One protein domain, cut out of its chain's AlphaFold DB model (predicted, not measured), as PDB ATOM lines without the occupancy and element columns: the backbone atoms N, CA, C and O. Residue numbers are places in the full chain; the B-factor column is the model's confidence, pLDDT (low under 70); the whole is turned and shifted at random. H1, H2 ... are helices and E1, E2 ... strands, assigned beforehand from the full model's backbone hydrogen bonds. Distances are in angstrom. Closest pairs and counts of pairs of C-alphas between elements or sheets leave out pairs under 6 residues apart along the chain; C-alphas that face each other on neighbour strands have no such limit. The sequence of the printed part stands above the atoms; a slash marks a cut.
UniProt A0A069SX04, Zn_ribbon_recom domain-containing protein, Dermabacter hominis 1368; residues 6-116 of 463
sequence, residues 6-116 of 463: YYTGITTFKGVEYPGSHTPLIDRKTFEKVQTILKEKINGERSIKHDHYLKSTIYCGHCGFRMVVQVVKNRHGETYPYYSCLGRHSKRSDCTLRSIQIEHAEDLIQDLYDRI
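This is residues 6 to 116 of the 463 residues of the protein "Zn_ribbon_recom domain-containing protein" of Dermabacter hominis 1368 (UniProt A0A069SX04). Two parts lie far apart, joined by H1 and the link after it: a small hairpin of E1 and E2 at one end, and at the other a larger head with the hairpin of E4 and E5, E3, H2 and the start of H3. Residues 110 to 116 of H3 stick out from that head. The printed part has 111 residues with three named helices and five named strands, in the order E1 E2 H1 E3 E4 E5 H2 H3; both two-stranded sheets are antiparallel and the class is mixed. It is extended, with a radius of gyration of the C-alphas of 21.5 A and spans of 65 by 34 by 31 A.

E1, residues 10 to 13, and E2, residues 16 to 19, form a hairpin at 143 degrees, with N 11 and O 18 within hydrogen-bond range at 2.9 A. H1, residues 28 to 40, touches no helix. E3, residues 58 to 60, pairs with no named strand. E4, residues 67 to 73, and E5, residues 79 to 85, form a hairpin at 150 degrees, with N 70 and O 82 within hydrogen-bond range at 2.8 A. The closest C-alphas of E3 and E4 are those of Tyr 59 and Met 67, 5.2 A apart. H2, residues 86 to 89, follows E5 directly. H3, residues 102 to 116, comes closest to E5 at the C-alphas of Ile 102 and Tyr 82, 5.2 A apart. Every O i to N i+4 pair is within hydrogen-bond range in H1 and H3; H2 is too short for one.

E1 is 10.0 A long from C-alpha 10 at (41.099, 15.905, 5.901), and E2 10.3 A. H1 measures 18.2 A, E3 7.1 A, E4 19.2 A, E5 19.1 A and H2 4.9 A. H3 runs 21.3 A to C-alpha 116 at (13.892, 40.622, -19.607).

The C-alphas farthest apart, of Ser 21 and Arg 75, are 65.8 A apart. The printed part has no cut. The links H1 to E3 and H2 to H3 are long. Residues 36 to 50 have pLDDT under 70.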
ATOM      1  N   TYR A   6      43.304  20.137   4.311       88.44
ATOM      2  CA  TYR A   6      44.076  19.909   5.531       88.44
ATOM      3  C   TYR A   6      43.552  20.733   6.713       88.44
ATOM      4  O   TYR A   6      43.433  20.219   7.818       88.44
ATOM      5  N   TYR A   7      43.132  21.981   6.494       89.38
ATOM      6  CA  TYR A   7      42.615  22.840   7.570       89.38
ATOM      7  C   TYR A   7      41.292  22.346   8.182       89.38
ATOM      8  O   TYR A   7      40.970  22.721   9.307       89.38
ATOM      9  N   THR A   8      40.568  21.474   7.472       88.44
ATOM     10  CA  THR A   8      39.333  20.824   7.943       88.44
ATOM     11  C   THR A   8      39.567  19.458   8.593       88.44
ATOM     12  O   THR A   8      38.603  18.781   8.932       88.44
ATOM     13  N   GLY A   9      40.827  19.044   8.777       87.75
ATOM     14  CA  GLY A   9      41.154  17.722   9.320       87.75
ATOM     15  C   GLY A   9      41.099  16.597   8.287       87.75
ATOM     16  O   GLY A   9      40.979  15.443   8.669       87.75
ATOM     17  N   ILE A  10      41.159  16.902   6.985       89.81
ATOM     18  CA  ILE A  10      41.099  15.905   5.901       89.81
ATOM     19  C   ILE A  10      42.422  15.912   5.132       89.81
ATOM     20  O   ILE A  10      42.953  16.971   4.796       89.81
ATOM     21  N   THR A  11      42.950  14.730   4.828       88.00
ATOM     22  CA  THR A  11      44.165  14.534   4.025       88.00
ATOM     23  C   THR A  11      43.841  13.780   2.745       88.00
ATOM     24  O   THR A  11      43.089  12.811   2.776       88.00
ATOM     25  N   THR A  12      44.428  14.186   1.622       85.19
ATOM     26  CA  THR A  12      44.268  13.500   0.335       85.19
ATOM     27  C   THR A  12      45.461  12.596   0.048       85.19
ATOM     28  O   THR A  12      46.609  13.039   0.067       85.19
ATOM     29  N   PHE A  13      45.199  11.328  -0.264       78.62
ATOM     30  CA  PHE A  13      46.216  10.383  -0.726       78.62
ATOM     31  C   PHE A  13      45.723   9.683  -1.991       78.62
ATOM     32  O   PHE A  13      44.625   9.138  -2.018       78.62
ATOM     33  N   LYS A  14      46.519   9.748  -3.069       79.31
ATOM     34  CA  LYS A  14      46.159   9.226  -4.405       79.31
ATOM     35  C   LYS A  14      44.770   9.675  -4.905       79.31
ATOM     36  O   LYS A  14      44.078   8.922  -5.577       79.31
ATOM     37  N   GLY A  15      44.372  10.908  -4.584       76.62
ATOM     38  CA  GLY A  15      43.091  11.483  -5.011       76.62
ATOM     39  C   GLY A  15      41.879  11.083  -4.163       76.62
ATOM     40  O   GLY A  15      40.791  11.577  -4.431       76.62
ATOM     41  N   VAL A  16      42.060  10.256  -3.129       78.75
ATOM     42  CA  VAL A  16      41.002   9.874  -2.185       78.75
ATOM     43  C   VAL A  16      41.156  10.675  -0.890       78.75
ATOM     44  O   VAL A  16      42.272  10.869  -0.396       78.75
ATOM     45  N   GLU A  17      40.039  11.188  -0.374       87.88
ATOM     46  CA  GLU A  17      39.971  11.970   0.864       87.88
ATOM     47  C   GLU A  17      39.862  11.044   2.082       87.88
ATOM     48  O   GLU A  17      38.990  10.180   2.140       87.88
ATOM     49  N   TYR A  18      40.732  11.243   3.074       85.06
ATOM     50  CA  TYR A  18      40.744  10.498   4.332       85.06
ATOM     51  C   TYR A  18      40.660  11.449   5.530       85.06
ATOM     52  O   TYR A  18      41.255  12.534   5.482       85.06
ATOM     53  N   PRO A  19      39.988  11.059   6.628       86.50
ATOM     54  CA  PRO A  19      40.064  11.798   7.880       86.50
ATOM     55  C   PRO A  19      41.503  11.755   8.412       86.50
ATOM     56  O   PRO A  19      42.069  10.687   8.643       86.50
ATOM     57  N   GLY A  20      42.106  12.929   8.560       84.81
ATOM     58  CA  GLY A  20      43.441  13.110   9.112       84.81
ATOM     59  C   GLY A  20      43.441  13.004  10.637       84.81
ATOM     60  O   GLY A  20      42.437  13.250  11.298       84.81
ATOM     61  N   SER A  21      44.590  12.648  11.209       84.81
ATOM     62  CA  SER A  21      44.747  12.468  12.661       84.81
ATOM     63  C   SER A  21      44.930  13.775  13.444       84.81
ATOM     64  O   SER A  21      45.038  13.745  14.667       84.81
ATOM     65  N   HIS A  22      45.018  14.922  12.770       87.94
ATOM     66  CA  HIS A  22      45.217  16.222  13.406       87.94
ATOM     67  C   HIS A  22      43.891  16.926  13.699       87.94
ATOM     68  O   HIS A  22      42.901  16.766  12.987       87.94
ATOM     69  N   THR A  23      43.883  17.758  14.740       88.94
ATOM     70  CA  THR A  23      42.709  18.554  15.101       88.94
ATOM     71  C   THR A  23      42.379  19.562  13.988       88.94
ATOM     72  O   THR A  23      43.267  20.321  13.582       88.94
ATOM     73  N   PRO A  24      41.125  19.612  13.495       90.50
ATOM     74  CA  PRO A  24      40.697  20.615  12.525       90.50
ATOM     75  C   PRO A  24      40.900  22.033  13.067       90.50
ATOM     76  O   PRO A  24      40.527  22.328  14.202       90.50
ATOM     77  N   LEU A  25      41.459  22.924  12.246       89.94
ATOM     78  CA  LEU A  25      41.645  24.334  12.612       89.94
ATOM     79  C   LEU A  25      40.407  25.181  12.291       89.94
ATOM     80  O   LEU A  25      40.195  26.221  12.909       89.94
ATOM     81  N   ILE A  26      39.598  24.745  11.323       90.31
ATOM     82  CA  ILE A  26      38.337  25.377  10.923       90.31
ATOM     83  C   ILE A  26      37.275  24.311  10.647       90.31
ATOM     84  O   ILE A  26      37.591  23.195  10.231       90.31
ATOM     85  N   ASP A  27      36.006  24.663  10.839       89.19
ATOM     86  CA  ASP A  27      34.894  23.775  10.519       89.19
ATOM     87  C   ASP A  27      34.628  23.698   9.002       89.19
ATOM     88  O   ASP A  27      34.943  24.615   8.230       89.19
ATOM     89  N   ARG A  28      34.006  22.593   8.571       82.62
ATOM     90  CA  ARG A  28      33.716  22.319   7.156       82.62
ATOM     91  C   ARG A  28      32.813  23.380   6.524       82.62
ATOM     92  O   ARG A  28      33.075  23.809   5.405       82.62
ATOM     93  N   LYS A  29      31.815  23.875   7.259       81.12
ATOM     94  CA  LYS A  29      30.862  24.885   6.775       81.12
ATOM     95  C   LYS A  29      31.547  26.232   6.530       81.12
ATOM     96  O   LYS A  29      31.222  26.931   5.571       81.12
ATOM     97  N   THR A  30      32.507  26.610   7.369       84.56
ATOM     98  CA  THR A  30      33.347  27.798   7.160       84.56
ATOM     99  C   THR A  30      34.279  27.617   5.965       84.56
ATOM    100  O   THR A  30      34.383  28.522   5.136       84.56
ATOM    101  N   PHE A  31      34.904  26.446   5.821       87.69
ATOM    102  CA  PHE A  31      35.747  26.145   4.663       87.69
ATOM    103  C   PHE A  31      34.966  26.204   3.345       87.69
ATOM    104  O   PHE A  31      35.424  26.839   2.396       87.69
ATOM    105  N   GLU A  32      33.768  25.619   3.300       80.31
ATOM    106  CA  GLU A  32      32.875  25.654   2.139       80.31
ATOM    107  C   GLU A  32      32.462  27.081   1.781       80.31
ATOM    108  O   GLU A  32      32.575  27.465   0.621       80.31
ATOM    109  N   LYS A  33      32.100  27.919   2.764       77.94
ATOM    110  CA  LYS A  33      31.835  29.350   2.525       77.94
ATOM    111  C   LYS A  33      33.032  30.066   1.898       77.94
ATOM    112  O   LYS A  33      32.856  30.849   0.968       77.94
ATOM    113  N   VAL A  34      34.245  29.807   2.388       82.75
ATOM    114  CA  VAL A  34      35.470  30.386   1.812       82.75
ATOM    115  C   VAL A  34      35.702  29.870   0.393       82.75
ATOM    116  O   VAL A  34      36.047  30.668  -0.476       82.75
ATOM    117  N   GLN A  35      35.467  28.580   0.123       82.00
ATOM    118  CA  GLN A  35      35.547  28.042  -1.238       82.00
ATOM    119  C   GLN A  35      34.526  28.699  -2.165       82.00
ATOM    120  O   GLN A  35      34.886  29.035  -3.289       82.00
ATOM    121  N   THR A  36      33.294  28.939  -1.706       69.25
ATOM    122  CA  THR A  36      32.278  29.677  -2.469       69.25
ATOM    123  C   THR A  36      32.770  31.082  -2.806       69.25
ATOM    124  O   THR A  36      32.785  31.443  -3.975       69.25
ATOM    125  N   ILE A  37      33.303  31.833  -1.836       67.62
ATOM    126  CA  ILE A  37      33.851  33.186  -2.061       67.62
ATOM    127  C   ILE A  37      35.061  33.170  -3.015       67.62
ATOM    128  O   ILE A  37      35.240  34.072  -3.835       67.62
ATOM    129  N   LEU A  38      35.931  32.161  -2.925       67.00
ATOM    130  CA  LEU A  38      37.068  32.013  -3.840       67.00
ATOM    131  C   LEU A  38      36.615  31.637  -5.253       67.00
ATOM    132  O   LEU A  38      37.185  32.144  -6.219       67.00
ATOM    133  N   LYS A  39      35.572  30.809  -5.379       61.28
ATOM    134  CA  LYS A  39      34.909  30.513  -6.653       61.28
ATOM    135  C   LYS A  39      34.190  31.751  -7.210       61.28
ATOM    136  O   LYS A  39      34.245  32.006  -8.402       61.28
ATOM    137  N   GLU A  40      33.621  32.621  -6.386       55.00
ATOM    138  CA  GLU A  40      33.071  33.906  -6.854       55.00
ATOM    139  C   GLU A  40      34.159  34.829  -7.457       55.00
ATOM    140  O   GLU A  40      33.872  35.673  -8.306       55.00
ATOM    141  N   LYS A  41      35.440  34.625  -7.107       55.50
ATOM    142  CA  LYS A  41      36.594  35.309  -7.727       55.50
ATOM    143  C   LYS A  41      37.101  34.652  -9.028       55.50
ATOM    144  O   LYS A  41      38.150  35.064  -9.529       55.50
ATOM    145  N   ILE A  42      36.380  33.680  -9.605       50.88
ATOM    146  CA  ILE A  42      36.776  32.921 -10.816       50.88
ATOM    147  C   ILE A  42      37.101  33.817 -12.027       50.88
ATOM    148  O   ILE A  42      37.935  33.442 -12.848       50.88
ATOM    149  N   ASN A  43      36.568  35.040 -12.111       51.72
ATOM    150  CA  ASN A  43      36.860  35.951 -13.228       51.72
ATOM    151  C   ASN A  43      38.262  36.602 -13.186       51.72
ATOM    152  O   ASN A  43      38.571  37.435 -14.038       51.72
ATOM    153  N   GLY A  44      39.124  36.235 -12.228       50.50
ATOM    154  CA  GLY A  44      40.530  36.663 -12.199       50.50
ATOM    155  C   GLY A  44      40.726  38.151 -11.894       50.50
ATOM    156  O   GLY A  44      41.799  38.708 -12.140       50.50
ATOM    157  N   GLU A  45      39.699  38.814 -11.363       55.06
ATOM    158  CA  GLU A  45      39.735  40.242 -11.096       55.06
ATOM    159  C   GLU A  45      40.543  40.560  -9.832       55.06
ATOM    160  O   GLU A  45      40.171  40.214  -8.711       55.06
ATOM    161  N   ARG A  46      41.664  41.264 -10.012       56.00
ATOM    162  CA  ARG A  46      42.423  41.877  -8.918       56.00
ATOM    163  C   ARG A  46      41.912  43.307  -8.712       56.00
ATOM    164  O   ARG A  46      42.021  44.145  -9.612       56.00
ATOM    165  N   SER A  47      41.352  43.604  -7.542       53.66
ATOM    166  CA  SER A  47      40.943  44.964  -7.169       53.66
ATOM    167  C   SER A  47      42.183  45.776  -6.771       53.66
ATOM    168  O   SER A  47      42.645  45.687  -5.636       53.66
ATOM    169  N   ILE A  48      42.772  46.518  -7.714       56.25
ATOM    170  CA  ILE A  48      43.960  47.353  -7.441       56.25
ATOM    171  C   ILE A  48      43.643  48.847  -7.616       56.25
ATOM    172  O   ILE A  48      44.142  49.673  -6.857       56.25
ATOM    173  N   LYS A  49      42.793  49.218  -8.584       55.56
ATOM    174  CA  LYS A  49      42.400  50.611  -8.853       55.56
ATOM    175  C   LYS A  49      41.082  50.646  -9.641       55.56
ATOM    176  O   LYS A  49      40.904  49.796 -10.511       55.56
ATOM    177  N   HIS A  50      40.204  51.609  -9.337       69.81
ATOM    178  CA  HIS A  50      38.902  51.832  -9.995       69.81
ATOM    179  C   HIS A  50      38.015  50.567 -10.037       69.81
ATOM    180  O   HIS A  50      37.849  49.941 -11.083       69.81
ATOM    181  N   ASP A  51      37.518  50.154  -8.864       76.88
ATOM    182  CA  ASP A  51      36.578  49.032  -8.725       76.88
ATOM    183  C   ASP A  51      35.172  49.447  -9.177       76.88
ATOM    184  O   ASP A  51      34.757  50.583  -8.956       76.88
ATOM    185  N   HIS A  52      34.474  48.530  -9.843       88.38
ATOM    186  CA  HIS A  52      33.095  48.708 -10.282       88.38
ATOM    187  C   HIS A  52      32.421  47.349 -10.469       88.38
ATOM    188  O   HIS A  52      33.050  46.400 -10.944       88.38
ATOM    189  N   TYR A  53      31.131  47.226 -10.156       88.50
ATOM    190  CA  TYR A  53      30.442  45.931 -10.188       88.50
ATOM    191  C   TYR A  53      30.332  45.300 -11.586       88.50
ATOM    192  O   TYR A  53      30.342  44.078 -11.692       88.50
ATOM    193  N   LEU A  54      30.280  46.126 -12.636       90.44
ATOM    194  CA  LEU A  54      30.294  45.717 -14.052       90.44
ATOM    195  C   LEU A  54      31.680  45.348 -14.593       90.44
ATOM    196  O   LEU A  54      31.797  44.812 -15.701       90.44
ATOM    197  N   LYS A  55      32.750  45.633 -13.845       83.56
ATOM    198  CA  LYS A  55      34.090  45.235 -14.258       83.56
ATOM    199  C   LYS A  55      34.157  43.707 -14.332       83.56
ATOM    200  O   LYS A  55      33.570  43.000 -13.520       83.56
ATOM    201  N   SER A  56      34.803  43.207 -15.384       77.25
ATOM    202  CA  SER A  56      34.865  41.774 -15.730       77.25
ATOM    203  C   SER A  56      33.532  41.115 -16.121       77.25
ATOM    204  O   SER A  56      33.532  39.928 -16.452       77.25
ATOM    205  N   THR A  57      32.430  41.867 -16.135       87.62
ATOM    206  CA  THR A  57      31.116  41.433 -16.627       87.62
ATOM    207  C   THR A  57      30.863  41.917 -18.051       87.62
ATOM    208  O   THR A  57      30.321  41.167 -18.860       87.62
ATOM    209  N   ILE A  58      31.252  43.159 -18.360       93.00
ATOM    210  CA  ILE A  58      31.014  43.748 -19.678       93.00
ATOM    211  C   ILE A  58      32.180  43.512 -20.652       93.00
ATOM    212  O   ILE A  58      33.368  43.581 -20.306       93.00
ATOM    213  N   TYR A  59      31.826  43.251 -21.902       94.44
ATOM    214  CA  TYR A  59      32.714  42.903 -23.003       94.44
ATOM    215  C   TYR A  59      32.383  43.769 -24.219       94.44
ATOM    216  O   TYR A  59      31.276  44.268 -24.374       94.44
ATOM    217  N   CYS A  60      33.360  43.971 -25.091       94.62
ATOM    218  CA  CYS A  60      33.158  44.646 -26.363       94.62
ATOM    219  C   CYS A  60      32.446  43.699 -27.337       94.62
ATOM    220  O   CYS A  60      32.991  42.640 -27.646       94.62
ATOM    221  N   GLY A  61      31.286  44.097 -27.863       92.62
ATOM    222  CA  GLY A  61      30.551  43.310 -28.860       92.62
ATOM    223  C   GLY A  61      31.249  43.205 -30.221       92.62
ATOM    224  O   GLY A  61      31.024  42.249 -30.944       92.62
ATOM    225  N   HIS A  62      32.168  44.125 -30.542       91.56
ATOM    226  CA  HIS A  62      32.888  44.125 -31.827       91.56
ATOM    227  C   HIS A  62      34.100  43.184 -31.870       91.56
ATOM    228  O   HIS A  62      34.390  42.598 -32.902       91.56
ATOM    229  N   CYS A  63      34.855  43.062 -30.771       91.88
ATOM    230  CA  CYS A  63      36.102  42.277 -30.748       91.88
ATOM    231  C   CYS A  63      36.165  41.224 -29.633       91.88
ATOM    232  O   CYS A  63      37.181  40.551 -29.479       91.88
ATOM    233  N   GLY A  64      35.130  41.116 -28.796       90.94
ATOM    234  CA  GLY A  64      35.039  40.130 -27.716       90.94
ATOM    235  C   GLY A  64      35.976  40.360 -26.521       90.94
ATOM    236  O   GLY A  64      35.878  39.640 -25.525       90.94
ATOM    237  N   PHE A  65      36.872  41.352 -26.566       92.12
ATOM    238  CA  PHE A  65      37.734  41.701 -25.431       92.12
ATOM    239  C   PHE A  65      36.940  42.364 -24.297       92.12
ATOM    240  O   PHE A  65      35.951  43.058 -24.521       92.12
ATOM    241  N   ARG A  66      37.411  42.199 -23.055       91.75
ATOM    242  CA  ARG A  66      36.827  42.852 -21.868       91.75
ATOM    243  C   ARG A  66      36.871  44.373 -21.979       91.75
ATOM    244  O   ARG A  66      37.801  44.926 -22.571       91.75
ATOM    245  N   MET A  67      35.921  45.049 -21.342       92.38
ATOM    246  CA  MET A  67      36.029  46.493 -21.141       92.38
ATOM    247  C   MET A  67      36.718  46.814 -19.812       92.38
ATOM    248  O   MET A  67      36.561  46.103 -18.818       92.38
ATOM    249  N   VAL A  68      37.508  47.886 -19.800       90.94
ATOM    250  CA  VAL A  68      38.261  48.349 -18.629       90.94
ATOM    251  C   VAL A  68      37.862  49.765 -18.251       90.94
ATOM    252  O   VAL A  68      37.619  50.601 -19.123       90.94
ATOM    253  N   VAL A  69      37.824  50.025 -16.944       90.88
ATOM    254  CA  VAL A  69      37.547  51.354 -16.395       90.88
ATOM    255  C   VAL A  69      38.759  52.255 -16.601       90.88
ATOM    256  O   VAL A  69      39.880  51.916 -16.215       90.88
ATOM    257  N   GLN A  70      38.523  53.426 -17.176       87.69
ATOM    258  CA  GLN A  70      39.480  54.513 -17.295       87.69
ATOM    259  C   GLN A  70      38.905  55.754 -16.637       87.69
ATOM    260  O   GLN A  70      37.734  56.062 -16.823       87.69
ATOM    261  N   VAL A  71      39.734  56.483 -15.897       86.31
ATOM    262  CA  VAL A  71      39.335  57.751 -15.286       86.31
ATOM    263  C   VAL A  71      40.082  58.876 -15.973       86.31
ATOM    264  O   VAL A  71      41.312  58.925 -15.931       86.31
ATOM    265  N   VAL A  72      39.329  59.775 -16.600       84.12
ATOM    266  CA  VAL A  72      39.859  60.969 -17.262       84.12
ATOM    267  C   VAL A  72      39.577  62.181 -16.379       84.12
ATOM    268  O   VAL A  72      38.527  62.253 -15.744       84.12
ATOM    269  N   LYS A  73      40.528  63.119 -16.307       86.25
ATOM    270  CA  LYS A  73      40.375  64.391 -15.588       86.25
ATOM    271  C   LYS A  73      40.097  65.518 -16.575       86.25
ATOM    272  O   LYS A  73      40.853  65.687 -17.530       86.25
ATOM    273  N   ASN A  74      39.065  66.309 -16.309       82.56
ATOM    274  CA  ASN A  74      38.780  67.529 -17.056       82.56
ATOM    275  C   ASN A  74      39.691  68.683 -16.615       82.56
ATOM    276  O   ASN A  74      40.337  68.635 -15.567       82.56
ATOM    277  N   ARG A  75      39.698  69.767 -17.406       80.38
ATOM    278  CA  ARG A  75      40.469  70.998 -17.131       80.38
ATOM    279  C   ARG A  75      40.134  71.637 -15.773       80.38
ATOM    280  O   ARG A  75      40.986  72.297 -15.195       80.38
ATOM    281  N   HIS A  76      38.927  71.400 -15.258       79.75
ATOM    282  CA  HIS A  76      38.447  71.882 -13.957       79.75
ATOM    283  C   HIS A  76      38.758  70.930 -12.784       79.75
ATOM    284  O   HIS A  76      38.361  71.197 -11.656       79.75
ATOM    285  N   GLY A  77      39.470  69.822 -13.026       79.25
ATOM    286  CA  GLY A  77      39.862  68.854 -11.995       79.25
ATOM    287  C   GLY A  77      38.839  67.748 -11.708       79.25
ATOM    288  O   GLY A  77      39.169  66.803 -10.993       79.25
ATOM    289  N   GLU A  78      37.642  67.818 -12.292       82.44
ATOM    290  CA  GLU A  78      36.599  66.792 -12.175       82.44
ATOM    291  C   GLU A  78      36.981  65.508 -12.926       82.44
ATOM    292  O   GLU A  78      37.544  65.552 -14.024       82.44
ATOM    293  N   THR A  79      36.698  64.355 -12.320       83.38
ATOM    294  CA  THR A  79      37.022  63.029 -12.862       83.38
ATOM    295  C   THR A  79      35.788  62.334 -13.408       83.38
ATOM    296  O   THR A  79      34.824  62.155 -12.669       83.38
ATOM    297  N   TYR A  80      35.876  61.832 -14.637       82.31
ATOM    298  CA  TYR A  80      34.807  61.076 -15.281       82.31
ATOM    299  C   TYR A  80      35.299  59.666 -15.614       82.31
ATOM    300  O   TYR A  80      36.292  59.518 -16.343       82.31
ATOM    301  N   PRO A  81      34.669  58.621 -15.054       89.50
ATOM    302  CA  PRO A  81      35.017  57.254 -15.372       89.50
ATOM    303  C   PRO A  81      34.273  56.775 -16.631       89.50
ATOM    304  O   PRO A  81      33.074  56.991 -16.802       89.50
ATOM    305  N   TYR A  82      34.996  56.075 -17.500       92.81
ATOM    306  CA  TYR A  82      34.481  55.473 -18.728       92.81
ATOM    307  C   TYR A  82      34.918  54.017 -18.827       92.81
ATOM    308  O   TYR A  82      36.006  53.649 -18.383       92.81
ATOM    309  N   TYR A  83      34.118  53.204 -19.505       93.94
ATOM    310  CA  TYR A  83      34.551  51.915 -20.010       93.94
ATOM    311  C   TYR A  83      35.160  52.062 -21.398       93.94
ATOM    312  O   TYR A  83      34.571  52.636 -22.312       93.94
ATOM    313  N   SER A  84      36.348  51.494 -21.567       93.19
ATOM    314  CA  SER A  84      37.059  51.433 -22.844       93.19
ATOM    315  C   SER A  84      37.333  49.984 -23.228       93.19
ATOM    316  O   SER A  84      37.553  49.130 -22.368       93.19
ATOM    317  N   CYS A  85      37.305  49.684 -24.526       94.12
ATOM    318  CA  CYS A  85      37.638  48.353 -25.020       94.12
ATOM    319  C   CYS A  85      39.120  48.046 -24.751       94.12
ATOM    320  O   CYS A  85      39.997  48.791 -25.197       94.12
ATOM    321  N   LEU A  86      39.415  46.934 -24.066       91.94
ATOM    322  CA  LEU A  86      40.794  46.534 -23.781       91.94
ATOM    323  C   LEU A  86      41.576  46.213 -25.057       91.94
ATOM    324  O   LEU A  86      42.748  46.567 -25.138       91.94
ATOM    325  N   GLY A  87      40.947  45.574 -26.048       91.12
ATOM    326  CA  GLY A  87      41.582  45.257 -27.333       91.12
ATOM    327  C   GLY A  87      42.080  46.516 -28.045       91.12
ATOM    328  O   GLY A  87      43.253  46.597 -28.406       91.12
ATOM    329  N   ARG A  88      41.228  47.549 -28.118       91.56
ATOM    330  CA  ARG A  88      41.570  48.883 -28.643       91.56
ATOM    331  C   ARG A  88      42.651  49.566 -27.807       91.56
ATOM    332  O   ARG A  88      43.655  50.029 -28.337       91.56
ATOM    333  N   HIS A  89      42.469  49.613 -26.487       88.12
ATOM    334  CA  HIS A  89      43.387  50.309 -25.583       88.12
ATOM    335  C   HIS A  89      44.794  49.694 -25.574       88.12
ATOM    336  O   HIS A  89      45.790  50.408 -25.530       88.12
ATOM    337  N   SER A  90      44.878  48.365 -25.636       89.06
ATOM    338  CA  SER A  90      46.145  47.628 -25.692       89.06
ATOM    339  C   SER A  90      46.685  47.432 -27.111       89.06
ATOM    340  O   SER A  90      47.711  46.776 -27.262       89.06
ATOM    341  N   LYS A  91      46.016  47.991 -28.136       88.75
ATOM    342  CA  LYS A  91      46.351  47.842 -29.564       88.75
ATOM    343  C   LYS A  91      46.510  46.377 -30.007       88.75
ATOM    344  O   LYS A  91      47.354  46.060 -30.834       88.75
ATOM    345  N   ARG A  92      45.711  45.476 -29.426       89.00
ATOM    346  CA  ARG A  92      45.662  44.042 -29.776       89.00
ATOM    347  C   ARG A  92      44.609  43.718 -30.838       89.00
ATOM    348  O   ARG A  92      44.507  42.574 -31.259       89.00
ATOM    349  N   SER A  93      43.792  44.701 -31.198       89.81
ATOM    350  CA  SER A  93      42.712  44.586 -32.176       89.81
ATOM    351  C   SER A  93      42.442  45.946 -32.805       89.81
ATOM    352  O   SER A  93      42.558  46.961 -32.111       89.81
ATOM    353  N   ASP A  94      41.894  45.946 -34.012       88.44
ATOM    354  CA  ASP A  94      41.582  47.155 -34.789       88.44
ATOM    355  C   ASP A  94      40.199  47.732 -34.420       88.44
ATOM    356  O   ASP A  94      39.499  48.346 -35.219       88.44
ATOM    357  N   CYS A  95      39.770  47.491 -33.179       91.12
ATOM    358  CA  CYS A  95      38.429  47.800 -32.709       91.12
ATOM    359  C   CYS A  95      38.196  49.313 -32.603       91.12
ATOM    360  O   CYS A  95      38.926  50.026 -31.910       91.12
ATOM    361  N   THR A  96      37.108  49.783 -33.211       89.56
ATOM    362  CA  THR A  96      36.706  51.197 -33.254       89.56
ATOM    363  C   THR A  96      35.622  51.565 -32.236       89.56
ATOM    364  O   THR A  96      35.235  52.733 -32.166       89.56
ATOM    365  N   LEU A  97      35.164  50.613 -31.406       90.38
ATOM    366  CA  LEU A  97      34.122  50.846 -30.397       90.38
ATOM    367  C   LEU A  97      34.488  52.049 -29.521       90.38
ATOM    368  O   LEU A  97      35.556  52.055 -28.902       90.38
ATOM    369  N   ARG A  98      33.599  53.046 -29.440       90.44
ATOM    370  CA  ARG A  98      33.785  54.251 -28.617       90.44
ATOM    371  C   ARG A  98      33.703  53.924 -27.125       90.44
ATOM    372  O   ARG A  98      33.086  52.946 -26.719       90.44
ATOM    373  N   SER A  99      34.389  54.719 -26.304       91.69
ATOM    374  CA  SER A  99      34.314  54.556 -24.849       91.69
ATOM    375  C   SER A  99      32.939  55.001 -24.342       91.69
ATOM    376  O   SER A  99      32.473  56.067 -24.733       91.69
ATOM    377  N   ILE A 100      32.333  54.218 -23.453       93.94
ATOM    378  CA  ILE A 100      31.005  54.475 -22.881       93.94
ATOM    379  C   ILE A 100      31.143  55.018 -21.451       93.94
ATOM    380  O   ILE A 100      32.012  54.568 -20.702       93.94
ATOM    381  N   GLN A 101      30.330  56.004 -21.065       92.38
ATOM    382  CA  GLN A 101      30.284  56.498 -19.679       92.38
ATOM    383  C   GLN A 101      29.778  55.403 -18.740       92.38
ATOM    384  O   GLN A 101      28.902  54.635 -19.129       92.38
ATOM    385  N   ILE A 102      30.310  55.332 -17.514       92.56
ATOM    386  CA  ILE A 102      29.855  54.317 -16.552       92.56
ATOM    387  C   ILE A 102      28.348  54.432 -16.305       92.56
ATOM    388  O   ILE A 102      27.660  53.436 -16.465       92.56
ATOM    389  N   GLU A 103      27.844  55.631 -16.006       91.94
ATOM    390  CA  GLU A 103      26.417  55.869 -15.729       91.94
ATOM    391  C   GLU A 103      25.535  55.410 -16.898       91.94
ATOM    392  O   GLU A 103      24.612  54.626 -16.715       91.94
ATOM    393  N   HIS A 104      25.907  55.777 -18.129       93.94
ATOM    394  CA  HIS A 104      25.176  55.335 -19.315       93.94
ATOM    395  C   HIS A 104      25.213  53.808 -19.505       93.94
ATOM    396  O   HIS A 104      24.219  53.207 -19.903       93.94
ATOM    397  N   ALA A 105      26.340  53.154 -19.202       94.19
ATOM    398  CA  ALA A 105      26.424  51.694 -19.235       94.19
ATOM    399  C   ALA A 105      25.533  51.041 -18.162       94.19
ATOM    400  O   ALA A 105      24.951  49.988 -18.414       94.19
ATOM    401  N   GLU A 106      25.417  51.647 -16.977       94.56
ATOM    402  CA  GLU A 106      24.507  51.176 -15.930       94.56
ATOM    403  C   GLU A 106      23.044  51.290 -16.352       94.56
ATOM    404  O   GLU A 106      22.302  50.327 -16.158       94.56
ATOM    405  N   ASP A 107      22.658  52.413 -16.960       95.56
ATOM    406  CA  ASP A 107      21.301  52.644 -17.462       95.56
ATOM    407  C   ASP A 107      20.923  51.612 -18.530       95.56
ATOM    408  O   ASP A 107      19.901  50.942 -18.402       95.56
ATOM    409  N   LEU A 108      21.791  51.375 -19.522       95.62
ATOM    410  CA  LEU A 108      21.536  50.369 -20.562       95.62
ATOM    411  C   LEU A 108      21.379  48.953 -19.990       95.62
ATOM    412  O   LEU A 108      20.578  48.156 -20.483       95.62
ATOM    413  N   ILE A 109      22.146  48.617 -18.951       95.62
ATOM    414  CA  ILE A 109      22.037  47.313 -18.293       95.62
ATOM    415  C   ILE A 109      20.767  47.252 -17.442       95.62
ATOM    416  O   ILE A 109      20.094  46.226 -17.436       95.62
ATOM    417  N   GLN A 110      20.393  48.331 -16.759       95.81
ATOM    418  CA  GLN A 110      19.113  48.409 -16.062       95.81
ATOM    419  C   GLN A 110      17.935  48.230 -17.034       95.81
ATOM    420  O   GLN A 110      17.025  47.458 -16.734       95.81
ATOM    421  N   ASP A 111      17.986  48.857 -18.208       95.25
ATOM    422  CA  ASP A 111      16.973  48.719 -19.257       95.25
ATOM    423  C   ASP A 111      16.924  47.293 -19.822       95.25
ATOM    424  O   ASP A 111      15.849  46.759 -20.100       95.25
ATOM    425  N   LEU A 112      18.075  46.626 -19.966       94.75
ATOM    426  CA  LEU A 112      18.119  45.193 -20.264       94.75
ATOM    427  C   LEU A 112      17.372  44.390 -19.189       94.75
ATOM    428  O   LEU A 112      16.499  43.595 -19.528       94.75
ATOM    429  N   TYR A 113      17.669  44.620 -17.908       94.62
ATOM    430  CA  TYR A 113      17.018  43.928 -16.792       94.62
ATOM    431  C   TYR A 113      15.503  44.179 -16.723       94.62
ATOM    432  O   TYR A 113      14.737  43.271 -16.387       94.62
ATOM    433  N   ASP A 114      15.050  45.383 -17.065       93.50
ATOM    434  CA  ASP A 114      13.624  45.695 -17.137       93.50
ATOM    435  C   ASP A 114      12.954  44.992 -18.330       93.50
ATOM    436  O   ASP A 114      11.876  44.422 -18.164       93.50
ATOM    437  N   ARG A 115      13.612  44.926 -19.497       92.06
ATOM    438  CA  ARG A 115      13.091  44.232 -20.693       92.06
ATOM    439  C   ARG A 115      12.993  42.714 -20.543       92.06
ATOM    440  O   ARG A 115      12.083  42.113 -21.105       92.06
ATOM    441  N   ILE A 116      13.921  42.081 -19.827       90.75
ATOM    442  CA  ILE A 116      13.892  40.622 -19.607       90.75
ATOM    443  C   ILE A 116      12.966  40.209 -18.459       90.75
ATOM    444  O   ILE A 116      12.731  39.018 -18.270       90.75
TER     445      ILE A 116